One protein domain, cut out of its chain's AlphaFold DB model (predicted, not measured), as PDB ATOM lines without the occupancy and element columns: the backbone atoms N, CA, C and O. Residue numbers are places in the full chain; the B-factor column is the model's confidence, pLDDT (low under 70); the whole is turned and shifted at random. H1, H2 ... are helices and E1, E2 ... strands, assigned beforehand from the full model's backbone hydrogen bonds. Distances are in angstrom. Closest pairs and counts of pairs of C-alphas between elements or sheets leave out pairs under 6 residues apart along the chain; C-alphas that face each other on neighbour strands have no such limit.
ATOM      1  N   PHE A   2      86.938 119.071 108.269       64.38
ATOM      2  CA  PHE A   2      88.348 119.321 108.652       64.38
ATOM      3  C   PHE A   2      89.389 118.429 107.938       64.38
ATOM      4  O   PHE A   2      90.396 118.920 107.434       64.38
ATOM      5  N   ARG A   3      89.104 117.126 107.801       76.88
ATOM      6  CA  ARG A   3      89.946 116.159 107.068       76.88
ATOM      7  C   ARG A   3      90.056 116.407 105.572       76.88
ATOM      8  O   ARG A   3      91.108 116.181 104.991       76.88
ATOM      9  N   GLN A   4      88.986 116.890 104.951       78.88
ATOM     10  CA  GLN A   4      88.974 117.196 103.520       78.88
ATOM     11  C   GLN A   4      89.803 118.449 103.217       78.88
ATOM     12  O   GLN A   4      90.413 118.532 102.160       78.88
ATOM     13  N   THR A   5      89.852 119.398 104.154       75.62
ATOM     14  CA  THR A   5      90.544 120.681 103.979       75.62
ATOM     15  C   THR A   5      92.025 120.618 104.355       75.62
ATOM     16  O   THR A   5      92.846 121.271 103.719       75.62
ATOM     17  N   HIS A   6      92.379 119.836 105.379       76.06
ATOM     18  CA  HIS A   6      93.724 119.852 105.968       76.06
ATOM     19  C   HIS A   6      94.445 118.501 105.933       76.06
ATOM     20  O   HIS A   6      95.601 118.430 106.344       76.06
ATOM     21  N   GLY A   7      93.810 117.449 105.404       76.25
ATOM     22  CA  GLY A   7      94.344 116.082 105.406       76.25
ATOM     23  C   GLY A   7      95.665 115.891 104.658       76.25
ATOM     24  O   GLY A   7      96.352 114.901 104.883       76.25
ATOM     25  N   THR A   8      96.035 116.830 103.784       84.56
ATOM     26  CA  THR A   8      97.292 116.810 103.023       84.56
ATOM     27  C   THR A   8      98.454 117.501 103.739       84.56
ATOM     28  O   THR A   8      99.584 117.434 103.254       84.56
ATOM     29  N   LEU A   9      98.213 118.172 104.873       83.69
ATOM     30  CA  LEU A   9      99.257 118.904 105.587       83.69
ATOM     31  C   LEU A   9     100.170 117.960 106.392       83.69
ATOM     32  O   LEU A   9      99.686 117.029 107.045       83.69
ATOM     33  N   PRO A  10     101.490 118.216 106.414       79.81
ATOM     34  CA  PRO A  10     102.407 117.465 107.262       79.81
ATOM     35  C   PRO A  10     102.051 117.688 108.740       79.81
ATOM     36  O   PRO A  10     101.867 118.820 109.180       79.81
ATOM     37  N   GLY A  11     101.926 116.603 109.507       78.19
ATOM     38  CA  GLY A  11     101.508 116.654 110.914       78.19
ATOM     39  C   GLY A  11      99.992 116.718 111.138       78.19
ATOM     40  O   GLY A  11      99.561 116.780 112.289       78.19
ATOM     41  N   TYR A  12      99.178 116.646 110.073       84.56
ATOM     42  CA  TYR A  12      97.718 116.576 110.186       84.56
ATOM     43  C   TYR A  12      97.255 115.411 111.068       84.56
ATOM     44  O   TYR A  12      96.363 115.597 111.886       84.56
ATOM     45  N   SER A  13      97.895 114.243 110.961       82.62
ATOM     46  CA  SER A  13      97.568 113.074 111.788       82.62
ATOM     47  C   SER A  13      97.690 113.366 113.285       82.62
ATOM     48  O   SER A  13      96.808 113.000 114.050       82.62
ATOM     49  N   LEU A  14      98.726 114.099 113.707       83.69
ATOM     50  CA  LEU A  14      98.904 114.496 115.107       83.69
ATOM     51  C   LEU A  14      97.851 115.520 115.556       83.69
ATOM     52  O   LEU A  14      97.390 115.459 116.694       83.69
ATOM     53  N   ALA A  15      97.459 116.444 114.673       83.31
ATOM     54  CA  ALA A  15      96.400 117.416 114.949       83.31
ATOM     55  C   ALA A  15      95.013 116.752 115.028       83.31
ATOM     56  O   ALA A  15      94.207 117.110 115.885       83.31
ATOM     57  N   GLU A  16      94.748 115.765 114.168       86.38
ATOM     58  CA  GLU A  16      93.543 114.931 114.191       86.38
ATOM     59  C   GLU A  16      93.478 114.117 115.489       86.38
ATOM     60  O   GLU A  16      92.463 114.167 116.183       86.38
ATOM     61  N   SER A  17      94.577 113.457 115.873       86.94
ATOM     62  CA  SER A  17      94.675 112.728 117.143       86.94
ATOM     63  C   SER A  17      94.471 113.656 118.346       86.94
ATOM     64  O   SER A  17      93.712 113.315 119.249       86.94
ATOM     65  N   TYR A  18      95.056 114.860 118.351       87.06
ATOM     66  CA  TYR A  18      94.862 115.849 119.423       87.06
ATOM     67  C   TYR A  18      93.410 116.324 119.534       87.06
ATOM     68  O   TYR A  18      92.844 116.345 120.631       87.06
ATOM     69  N   LEU A  19      92.790 116.659 118.401       86.56
ATOM     70  CA  LEU A  19      91.399 117.096 118.350       86.56
ATOM     71  C   LEU A  19      90.453 115.996 118.844       86.56
ATOM     72  O   LEU A  19      89.540 116.271 119.618       86.56
ATOM     73  N   GLU A  20      90.698 114.747 118.449       86.31
ATOM     74  CA  GLU A  20      89.922 113.598 118.910       86.31
ATOM     75  C   GLU A  20      90.036 113.396 120.426       86.31
ATOM     76  O   GLU A  20      89.033 113.115 121.078       86.31
ATOM     77  N   CYS A  21      91.219 113.599 121.013       86.19
ATOM     78  CA  CYS A  21      91.402 113.500 122.463       86.19
ATOM     79  C   CYS A  21      90.579 114.547 123.221       86.19
ATOM     80  O   CYS A  21      89.914 114.214 124.203       86.19
ATOM     81  N   ILE A  22      90.566 115.792 122.735       84.25
ATOM     82  CA  ILE A  22      89.766 116.873 123.328       84.25
ATOM     83  C   ILE A  22      88.271 116.598 123.164       84.25
ATOM     84  O   ILE A  22      87.517 116.708 124.128       84.25
ATOM     85  N   LEU A  23      87.833 116.230 121.957       84.00
ATOM     86  CA  LEU A  23      86.422 115.971 121.675       84.00
ATOM     87  C   LEU A  23      85.902 114.758 122.446       84.00
ATOM     88  O   LEU A  23      84.779 114.793 122.944       84.00
ATOM     89  N   SER A  24      86.710 113.707 122.593       84.12
ATOM     90  CA  SER A  24      86.355 112.527 123.384       84.12
ATOM     91  C   SER A  24      86.128 112.893 124.851       84.12
ATOM     92  O   SER A  24      85.120 112.480 125.432       84.12
ATOM     93  N   LEU A  25      87.002 113.728 125.427       82.38
ATOM     94  CA  LEU A  25      86.832 114.237 126.787       82.38
ATOM     95  C   LEU A  25      85.595 115.136 126.913       82.38
ATOM     96  O   LEU A  25      84.833 114.967 127.858       82.38
ATOM     97  N   ALA A  26      85.355 116.032 125.953       76.75
ATOM     98  CA  ALA A  26      84.219 116.954 125.986       76.75
ATOM     99  C   ALA A  26      82.860 116.248 125.829       76.75
ATOM    100  O   ALA A  26      81.893 116.601 126.495       76.75
ATOM    101  N   THR A  27      82.779 115.241 124.958       79.25
ATOM    102  CA  THR A  27      81.507 114.575 124.625       79.25
ATOM    103  C   THR A  27      81.205 113.386 125.525       79.25
ATOM    104  O   THR A  27      80.072 113.204 125.963       79.25
ATOM    105  N   SER A  28      82.207 112.551 125.793       77.44
ATOM    106  CA  SER A  28      82.018 111.280 126.497       77.44
ATOM    107  C   SER A  28      82.555 111.295 127.928       77.44
ATOM    108  O   SER A  28      82.291 110.364 128.696       77.44
ATOM    109  N   GLY A  29      83.340 112.319 128.279       77.31
ATOM    110  CA  GLY A  29      84.102 112.367 129.522       77.31
ATOM    111  C   GLY A  29      85.258 111.368 129.571       77.31
ATOM    112  O   GLY A  29      85.949 111.323 130.582       77.31
ATOM    113  N   ASN A  30      85.479 110.552 128.535       81.56
ATOM    114  CA  ASN A  30      86.548 109.553 128.499       81.56
ATOM    115  C   ASN A  30      87.685 110.023 127.593       81.56
ATOM    116  O   ASN A  30      87.461 110.589 126.520       81.56
ATOM    117  N   GLU A  31      88.909 109.741 128.006       83.00
ATOM    118  CA  GLU A  31      90.106 110.001 127.225       83.00
ATOM    119  C   GLU A  31      90.176 109.090 125.987       83.00
ATOM    120  O   GLU A  31      89.843 107.905 126.052       83.00
ATOM    121  N   SER A  32      90.581 109.646 124.839       85.69
ATOM    122  CA  SER A  32      90.700 108.882 123.588       85.69
ATOM    123  C   SER A  32      91.930 107.960 123.616       85.69
ATOM    124  O   SER A  32      92.982 108.364 124.117       85.69
ATOM    125  N   PRO A  33      91.880 106.764 122.995       82.44
ATOM    126  CA  PRO A  33      93.061 105.913 122.816       82.44
ATOM    127  C   PRO A  33      94.205 106.599 122.053       82.44
ATOM    128  O   PRO A  33      95.366 106.221 122.213       82.44
ATOM    129  N   LYS A  34      93.910 107.637 121.260       84.31
ATOM    130  CA  LYS A  34      94.914 108.380 120.484       84.31
ATOM    131  C   LYS A  34      95.789 109.318 121.315       84.31
ATOM    132  O   LYS A  34      96.743 109.885 120.784       84.31
ATOM    133  N   VAL A  35      95.545 109.441 122.622       83.00
ATOM    134  CA  VAL A  35      96.399 110.235 123.523       83.00
ATOM    135  C   VAL A  35      97.847 109.765 123.496       83.00
ATOM    136  O   VAL A  35      98.763 110.580 123.584       83.00
ATOM    137  N   VAL A  36      98.074 108.467 123.301       82.94
ATOM    138  CA  VAL A  36      99.423 107.899 123.184       82.94
ATOM    139  C   VAL A  36     100.184 108.530 122.019       82.94
ATOM    140  O   VAL A  36     101.345 108.899 122.169       82.94
ATOM    141  N   GLU A  37      99.517 108.713 120.881       82.25
ATOM    142  CA  GLU A  37     100.098 109.314 119.678       82.25
ATOM    143  C   GLU A  37     100.372 110.810 119.876       82.25
ATOM    144  O   GLU A  37     101.407 111.317 119.450       82.25
ATOM    145  N   VAL A  38      99.479 111.510 120.581       81.12
ATOM    146  CA  VAL A  38      99.614 112.939 120.916       81.12
ATOM    147  C   VAL A  38     100.789 113.179 121.866       81.12
ATOM    148  O   VAL A  38     101.554 114.132 121.690       81.12
ATOM    149  N   LEU A  39     100.955 112.307 122.864       81.81
ATOM    150  CA  LEU A  39     102.044 112.390 123.834       81.81
ATOM    151  C   LEU A  39     103.385 111.953 123.232       81.81
ATOM    152  O   LEU A  39     104.400 112.582 123.527       81.81
ATOM    153  N   ALA A  40     103.397 110.930 122.372       81.00
ATOM    154  CA  ALA A  40     104.602 110.460 121.687       81.00
ATOM    155  C   ALA A  40     105.059 111.405 120.563       81.00
ATOM    156  O   ALA A  40     106.257 111.557 120.337       81.00
ATOM    157  N   GLY A  41     104.121 112.070 119.879       75.06
ATOM    158  CA  GLY A  41     104.407 112.973 118.763       75.06
ATOM    159  C   GLY A  41     105.082 114.289 119.159       75.06
ATOM    160  O   GLY A  41     105.560 115.008 118.287       75.06
ATOM    161  N   GLY A  42     105.126 114.629 120.453       73.12
ATOM    162  CA  GLY A  42     105.854 115.782 120.999       73.12
ATOM    163  C   GLY A  42     105.206 117.148 120.738       73.12
ATOM    164  O   GLY A  42     105.097 117.941 121.669       73.12
ATOM    165  N   VAL A  43     104.695 117.397 119.526       81.06
ATOM    166  CA  VAL A  43     104.167 118.699 119.060       81.06
ATOM    167  C   VAL A  43     102.989 119.208 119.896       81.06
ATOM    168  O   VAL A  43     102.946 120.379 120.254       81.06
ATOM    169  N   TYR A  44     102.045 118.326 120.236       82.19
ATOM    170  CA  TYR A  44     100.842 118.674 121.007       82.19
ATOM    171  C   TYR A  44     100.869 118.132 122.437       82.19
ATOM    172  O   TYR A  44      99.911 118.313 123.187       82.19
ATOM    173  N   SER A  45     101.965 117.483 122.836       78.12
ATOM    174  CA  SER A  45     102.094 116.851 124.150       78.12
ATOM    175  C   SER A  45     101.988 117.870 125.291       78.12
ATOM    176  O   SER A  45     101.303 117.634 126.286       78.12
ATOM    177  N   GLU A  46     102.613 119.036 125.124       72.00
ATOM    178  CA  GLU A  46     102.576 120.121 126.100       72.00
ATOM    179  C   GLU A  46     101.198 120.785 126.141       72.00
ATOM    180  O   GLU A  46     100.627 120.946 127.217       72.00
ATOM    181  N   SER A  47     100.613 121.077 124.977       72.06
ATOM    182  CA  SER A  47      99.260 121.633 124.861       72.06
ATOM    183  C   SER A  47      98.200 120.712 125.469       72.06
ATOM    184  O   SER A  47      97.278 121.180 126.132       72.06
ATOM    185  N   TYR A  48      98.342 119.397 125.290       80.88
ATOM    186  CA  TYR A  48      97.454 118.403 125.890       80.88
ATOM    187  C   TYR A  48      97.616 118.335 127.414       80.88
ATOM    188  O   TYR A  48      96.628 118.365 128.142       80.88
ATOM    189  N   ARG A  49      98.854 118.346 127.927       76.81
ATOM    190  CA  ARG A  49      99.109 118.411 129.378       76.81
ATOM    191  C   ARG A  49      98.563 119.695 130.004       76.81
ATOM    192  O   ARG A  49      97.961 119.625 131.072       76.81
ATOM    193  N   ARG A  50      98.726 120.845 129.339       70.94
ATOM    194  CA  ARG A  50      98.147 122.127 129.777       70.94
ATOM    195  C   ARG A  50      96.626 122.048 129.835       70.94
ATOM    196  O   ARG A  50      96.049 122.418 130.850       70.94
ATOM    197  N   PHE A  51      95.992 121.493 128.806       75.44
ATOM    198  CA  PHE A  51      94.545 121.285 128.776       75.44
ATOM    199  C   PHE A  51      94.048 120.435 129.960       75.44
ATOM    200  O   PHE A  51      93.141 120.849 130.680       75.44
ATOM    201  N   ILE A  52      94.694 119.298 130.238       78.56
ATOM    202  CA  ILE A  52      94.351 118.446 131.390       78.56
ATOM    203  C   ILE A  52      94.587 119.166 132.725       78.56
ATOM    204  O   ILE A  52      93.776 119.049 133.643       78.56
ATOM    205  N   ASN A  53      95.672 119.934 132.849       72.12
ATOM    206  CA  ASN A  53      95.962 120.701 134.060       72.12
ATOM    207  C   ASN A  53      94.925 121.804 134.312       72.12
ATOM    208  O   ASN A  53      94.538 122.007 135.463       72.12
ATOM    209  N   VAL A  54      94.430 122.466 133.260       67.06
ATOM    210  CA  VAL A  54      93.326 123.432 133.366       67.06
ATOM    211  C   VAL A  54      92.075 122.739 133.898       67.06
ATOM    212  O   VAL A  54      91.507 123.205 134.883       67.06
ATOM    213  N   LEU A  55      91.697 121.582 133.347       69.06
ATOM    214  CA  LEU A  55      90.544 120.821 133.839       69.06
ATOM    215  C   LEU A  55      90.705 120.417 135.315       69.06
ATOM    216  O   LEU A  55      89.780 120.595 136.108       69.06
ATOM    217  N   LYS A  56      91.899 119.967 135.721       70.94
ATOM    218  CA  LYS A  56      92.211 119.666 137.129       70.94
ATOM    219  C   LYS A  56      92.120 120.897 138.036       70.94
ATOM    220  O   LYS A  56      91.677 120.771 139.171       70.94
ATOM    221  N   SER A  57      92.507 122.077 137.547       58.06
ATOM    222  CA  SER A  57      92.450 123.336 138.313       58.06
ATOM    223  C   SER A  57      91.034 123.869 138.547       58.06
ATOM    224  O   SER A  57      90.830 124.673 139.451       58.06
ATOM    225  N   VAL A  58      90.073 123.419 137.737       59.91
ATOM    226  CA  VAL A  58      88.641 123.735 137.866       59.91
ATOM    227  C   VAL A  58      87.923 122.706 138.758       59.91
ATOM    228  O   VAL A  58      86.732 122.834 139.011       59.91
ATOM    229  N   GLY A  59      88.639 121.693 139.263       60.09
ATOM    230  CA  GLY A  59      88.083 120.692 140.176       60.09
ATOM    231  C   GLY A  59      87.758 119.356 139.525       60.09
ATOM    232  O   GLY A  59      87.141 118.489 140.143       60.09
ATOM    233  N   THR A  60      88.171 119.159 138.272       72.94
ATOM    234  CA  THR A  60      87.887 117.928 137.530       72.94
ATOM    235  C   THR A  60      88.840 116.813 137.959       72.94
ATOM    236  O   THR A  60      90.045 116.873 137.700       72.94
ATOM    237  N   GLU A  61      88.312 115.771 138.598       78.19
ATOM    238  CA  GLU A  61      89.076 114.568 138.935       78.19
ATOM    239  C   GLU A  61      89.114 113.602 137.740       78.19
ATOM    240  O   GLU A  61      88.107 113.389 137.067       78.19
ATOM    241  N   PHE A  62      90.276 112.999 137.485       81.06
ATOM    242  CA  PHE A  62      90.476 112.019 136.417       81.06
ATOM    243  C   PHE A  62      90.668 110.628 137.031       81.06
ATOM    244  O   PHE A  62      91.640 110.401 137.747       81.06
ATOM    245  N   VAL A  63      89.746 109.705 136.754       81.00
ATOM    246  CA  VAL A  63      89.750 108.316 137.238       81.00
ATOM    247  C   VAL A  63      90.223 107.394 136.119       81.00
ATOM    248  O   VAL A  63      89.745 107.497 134.992       81.00
ATOM    249  N   GLU A  64      91.145 106.481 136.410       80.31
ATOM    250  CA  GLU A  64      91.589 105.482 135.435       80.31
ATOM    251  C   GLU A  64      90.458 104.501 135.101       80.31
ATOM    252  O   GLU A  64      89.764 103.989 135.984       80.31
ATOM    253  N   VAL A  65      90.265 104.230 133.810       74.06
ATOM    254  CA  VAL A  65      89.288 103.253 133.334       74.06
ATOM    255  C   VAL A  65      89.909 101.854 133.436       74.06
ATOM    256  O   VAL A  65      90.891 101.566 132.748       74.06
ATOM    257  N   PRO A  66      89.365 100.948 134.270       62.53
ATOM    258  CA  PRO A  66      89.904  99.599 134.381       62.53
ATOM    259  C   PRO A  66      89.661  98.813 133.083       62.53
ATOM    260  O   PRO A  66      88.528  98.717 132.614       62.53
ATOM    261  N   GLY A  67      90.723  98.223 132.522       63.19
ATOM    262  CA  GLY A  67      90.652  97.307 131.372       63.19
ATOM    263  C   GLY A  67      91.226  97.824 130.045       63.19
ATOM    264  O   GLY A  67      91.209  97.082 129.066       63.19
ATOM    265  N   THR A  68      91.761  99.046 129.990       60.78
ATOM    266  CA  THR A  68      92.420  99.604 128.790       60.78
ATOM    267  C   THR A  68      93.944  99.592 128.925       60.78
ATOM    268  O   THR A  68      94.466  99.915 129.989       60.78
ATOM    269  N   ASN A  69      94.660  99.252 127.847       55.34
ATOM    270  CA  ASN A  69      96.122  99.344 127.758       55.34
ATOM    271  C   ASN A  69      96.511 100.286 126.603       55.34
ATOM    272  O   ASN A  69      96.262  99.919 125.453       55.34
ATOM    273  N   PRO A  70      97.148 101.447 126.862       64.19
ATOM    274  CA  PRO A  70      97.507 102.017 128.172       64.19
ATOM    275  C   PRO A  70      96.288 102.491 128.993       64.19
ATOM    276  O   PRO A  70      95.191 102.583 128.439       64.19
ATOM    277  N   PRO A  71      96.449 102.753 130.309       66.44
ATOM    278  CA  PRO A  71      95.348 103.196 131.161       66.44
ATOM    279  C   PRO A  71      94.825 104.549 130.670       66.44
ATOM    280  O   PRO A  71      95.540 105.549 130.710       66.44
ATOM    281  N   LEU A  72      93.589 104.563 130.173       75.94
ATOM    282  CA  LEU A  72      92.894 105.784 129.783       75.94
ATOM    283  C   LEU A  72      92.239 106.400 131.011       75.94
ATOM    284  O   LEU A  72      91.735 105.687 131.882       75.94
ATOM    285  N   THR A  73      92.224 107.724 131.076       78.56
ATOM    286  CA  THR A  73      91.557 108.443 132.158       78.56
ATOM    287  C   THR A  73      90.137 108.858 131.772       78.56
ATOM    288  O   THR A  73      89.768 108.963 130.603       78.56
ATOM    289  N   LYS A  74      89.285 109.062 132.769       81.31
ATOM    290  CA  LYS A  74      87.905 109.513 132.612       81.31
ATOM    291  C   LYS A  74      87.616 110.626 133.604       81.31
ATOM    292  O   LYS A  74      87.982 110.524 134.770       81.31
ATOM    293  N   ILE A  75      86.898 111.648 133.160       80.88
ATOM    294  CA  ILE A  75      86.360 112.705 134.011       80.88
ATOM    295  C   ILE A  75      85.367 112.095 135.013       80.88
ATOM    296  O   ILE A  75      84.365 111.471 134.645       80.88
ATOM    297  N   SER A  76      85.674 112.256 136.298       74.19
ATOM    298  CA  SER A  76      84.821 111.859 137.413       74.19
ATOM    299  C   SER A  76      83.485 112.595 137.351       74.19
ATOM    300  O   SER A  76      83.404 113.751 136.950       74.19
ATOM    301  N   LYS A  77      82.415 111.935 137.808       68.75
ATOM    302  CA  LYS A  77      81.095 112.577 137.964       68.75
ATOM    303  C   LYS A  77      81.048 113.556 139.141       68.75
ATOM    304  O   LYS A  77      80.059 114.263 139.296       68.75
ATOM    305  N   LYS A  78      82.068 113.544 140.002       62.06
ATOM    306  CA  LYS A  78      82.203 114.468 141.125       62.06
ATOM    307  C   LYS A  78      83.222 115.536 140.751       62.06
ATOM    308  O   LYS A  78      84.370 115.210 140.464       62.06
ATOM    309  N   LEU A  79      82.784 116.790 140.776       60.16
ATOM    310  CA  LEU A  79      83.686 117.930 140.840       60.16
ATOM    311  C   LEU A  79      84.197 118.008 142.278       60.16
ATOM    312  O   LEU A  79      83.411 117.992 143.227       60.16
ATOM    313  N   VAL A  80      85.510 118.005 142.437       62.50
ATOM    314  CA  VAL A  80      86.148 118.314 143.712       62.50
ATOM    315  C   VAL A  80      86.211 119.831 143.797       62.50
ATOM    316  O   VAL A  80      86.649 120.459 142.839       62.50
TER     317      VAL A  80
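Overview. This is residues 2 to 80 of the 497 residues of the protein "Hypothetical protein" of Leptocylindrus danicus (UniProt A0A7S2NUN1). A two-stranded antiparallel hairpin, E1 and E2, makes one end of an elongated body, and the two longer helices, H2 and H4, run side by side and the same way toward it, at a shallow tilt of 16 degrees. Short H3, which comes between H2 and H4 along the chain, folds back on residues 14 to 21 of H2, and short H1 lies at the end of the body far from the hairpin of E1 and E2. The printed part has 79 residues, with four named helices and then two named strands along the chain, in the order H1, H2, H3, H4, E1, E2; the class is mixed, helices and strands. The whole is compact, with a radius of gyration of the C-alphas of 13.3 A, and spans 42 by 27 by 22 A.

Along the chain. Strand E1 is residues 60 to 64, 13.2 A from first to last C-alpha, and strand E2 is residues 73 to 79, 15.1 A, ending at C-alpha 79 at (83.686, 117.930, 140.840). H4 is residues 45 to 57, 18.3 A long. H3 is residues 35 to 40. H2, the longest helix, is residues 12 to 28, 23.3 A long, from C-alpha 12 at (97.718, 116.576, 110.186). H1 is residues 2 to 6, beginning at C-alpha 2 at (88.348, 119.321, 108.652).

Arrangement. E1 and E2 form a hairpin, antiparallel at 137 degrees between their directions. N 63 and O 74 are within hydrogen-bond range at 2.8 A, as are N 76 and O 61 at 2.8 A. The closest C-alphas of H4 and E1 are those of Lys 56 and Phe 62, 7.9 A apart. The closest of H2 and E2 are those of Leu 25 and Ile 75, 7.4 A apart. H2 and H4 are close but not clearly touching, with Tyr 18 and Tyr 48 closest at 7.4 A between C-alphas, and run the same way at a shallow tilt of 16 degrees. H2, with residues 14 to 21 alone, touches H3, the closest C-alphas being those of Tyr 18 and Val 38, 5.8 A apart. These two form a helical hairpin, running opposite ways at a tilt of 35.2 degrees, only just steep. H3 and H4 touch only at the corner by their link, where the C-alphas of Leu 39 and Ser 45 are closest at 4.5 A. H1 is close to H2 but not clearly touching, with the C-alphas of His 6 and Tyr 12 closest at 6.7 A. H1 is apart from both strands. In H1, H2, H3 and H4 every O i to N i+4 pair is within hydrogen-bond range.

Size, cuts and confidence. The two C-alphas farthest apart, those of Thr 8 and Val 80, are 42.2 A from each other. The printed part has no cut and no long link. The mean pLDDT of the printed part is 76.5, and it is under 70 at residue 2 and at residues 54 to 55, 57 to 59, 66 to 71 and 77 to 80.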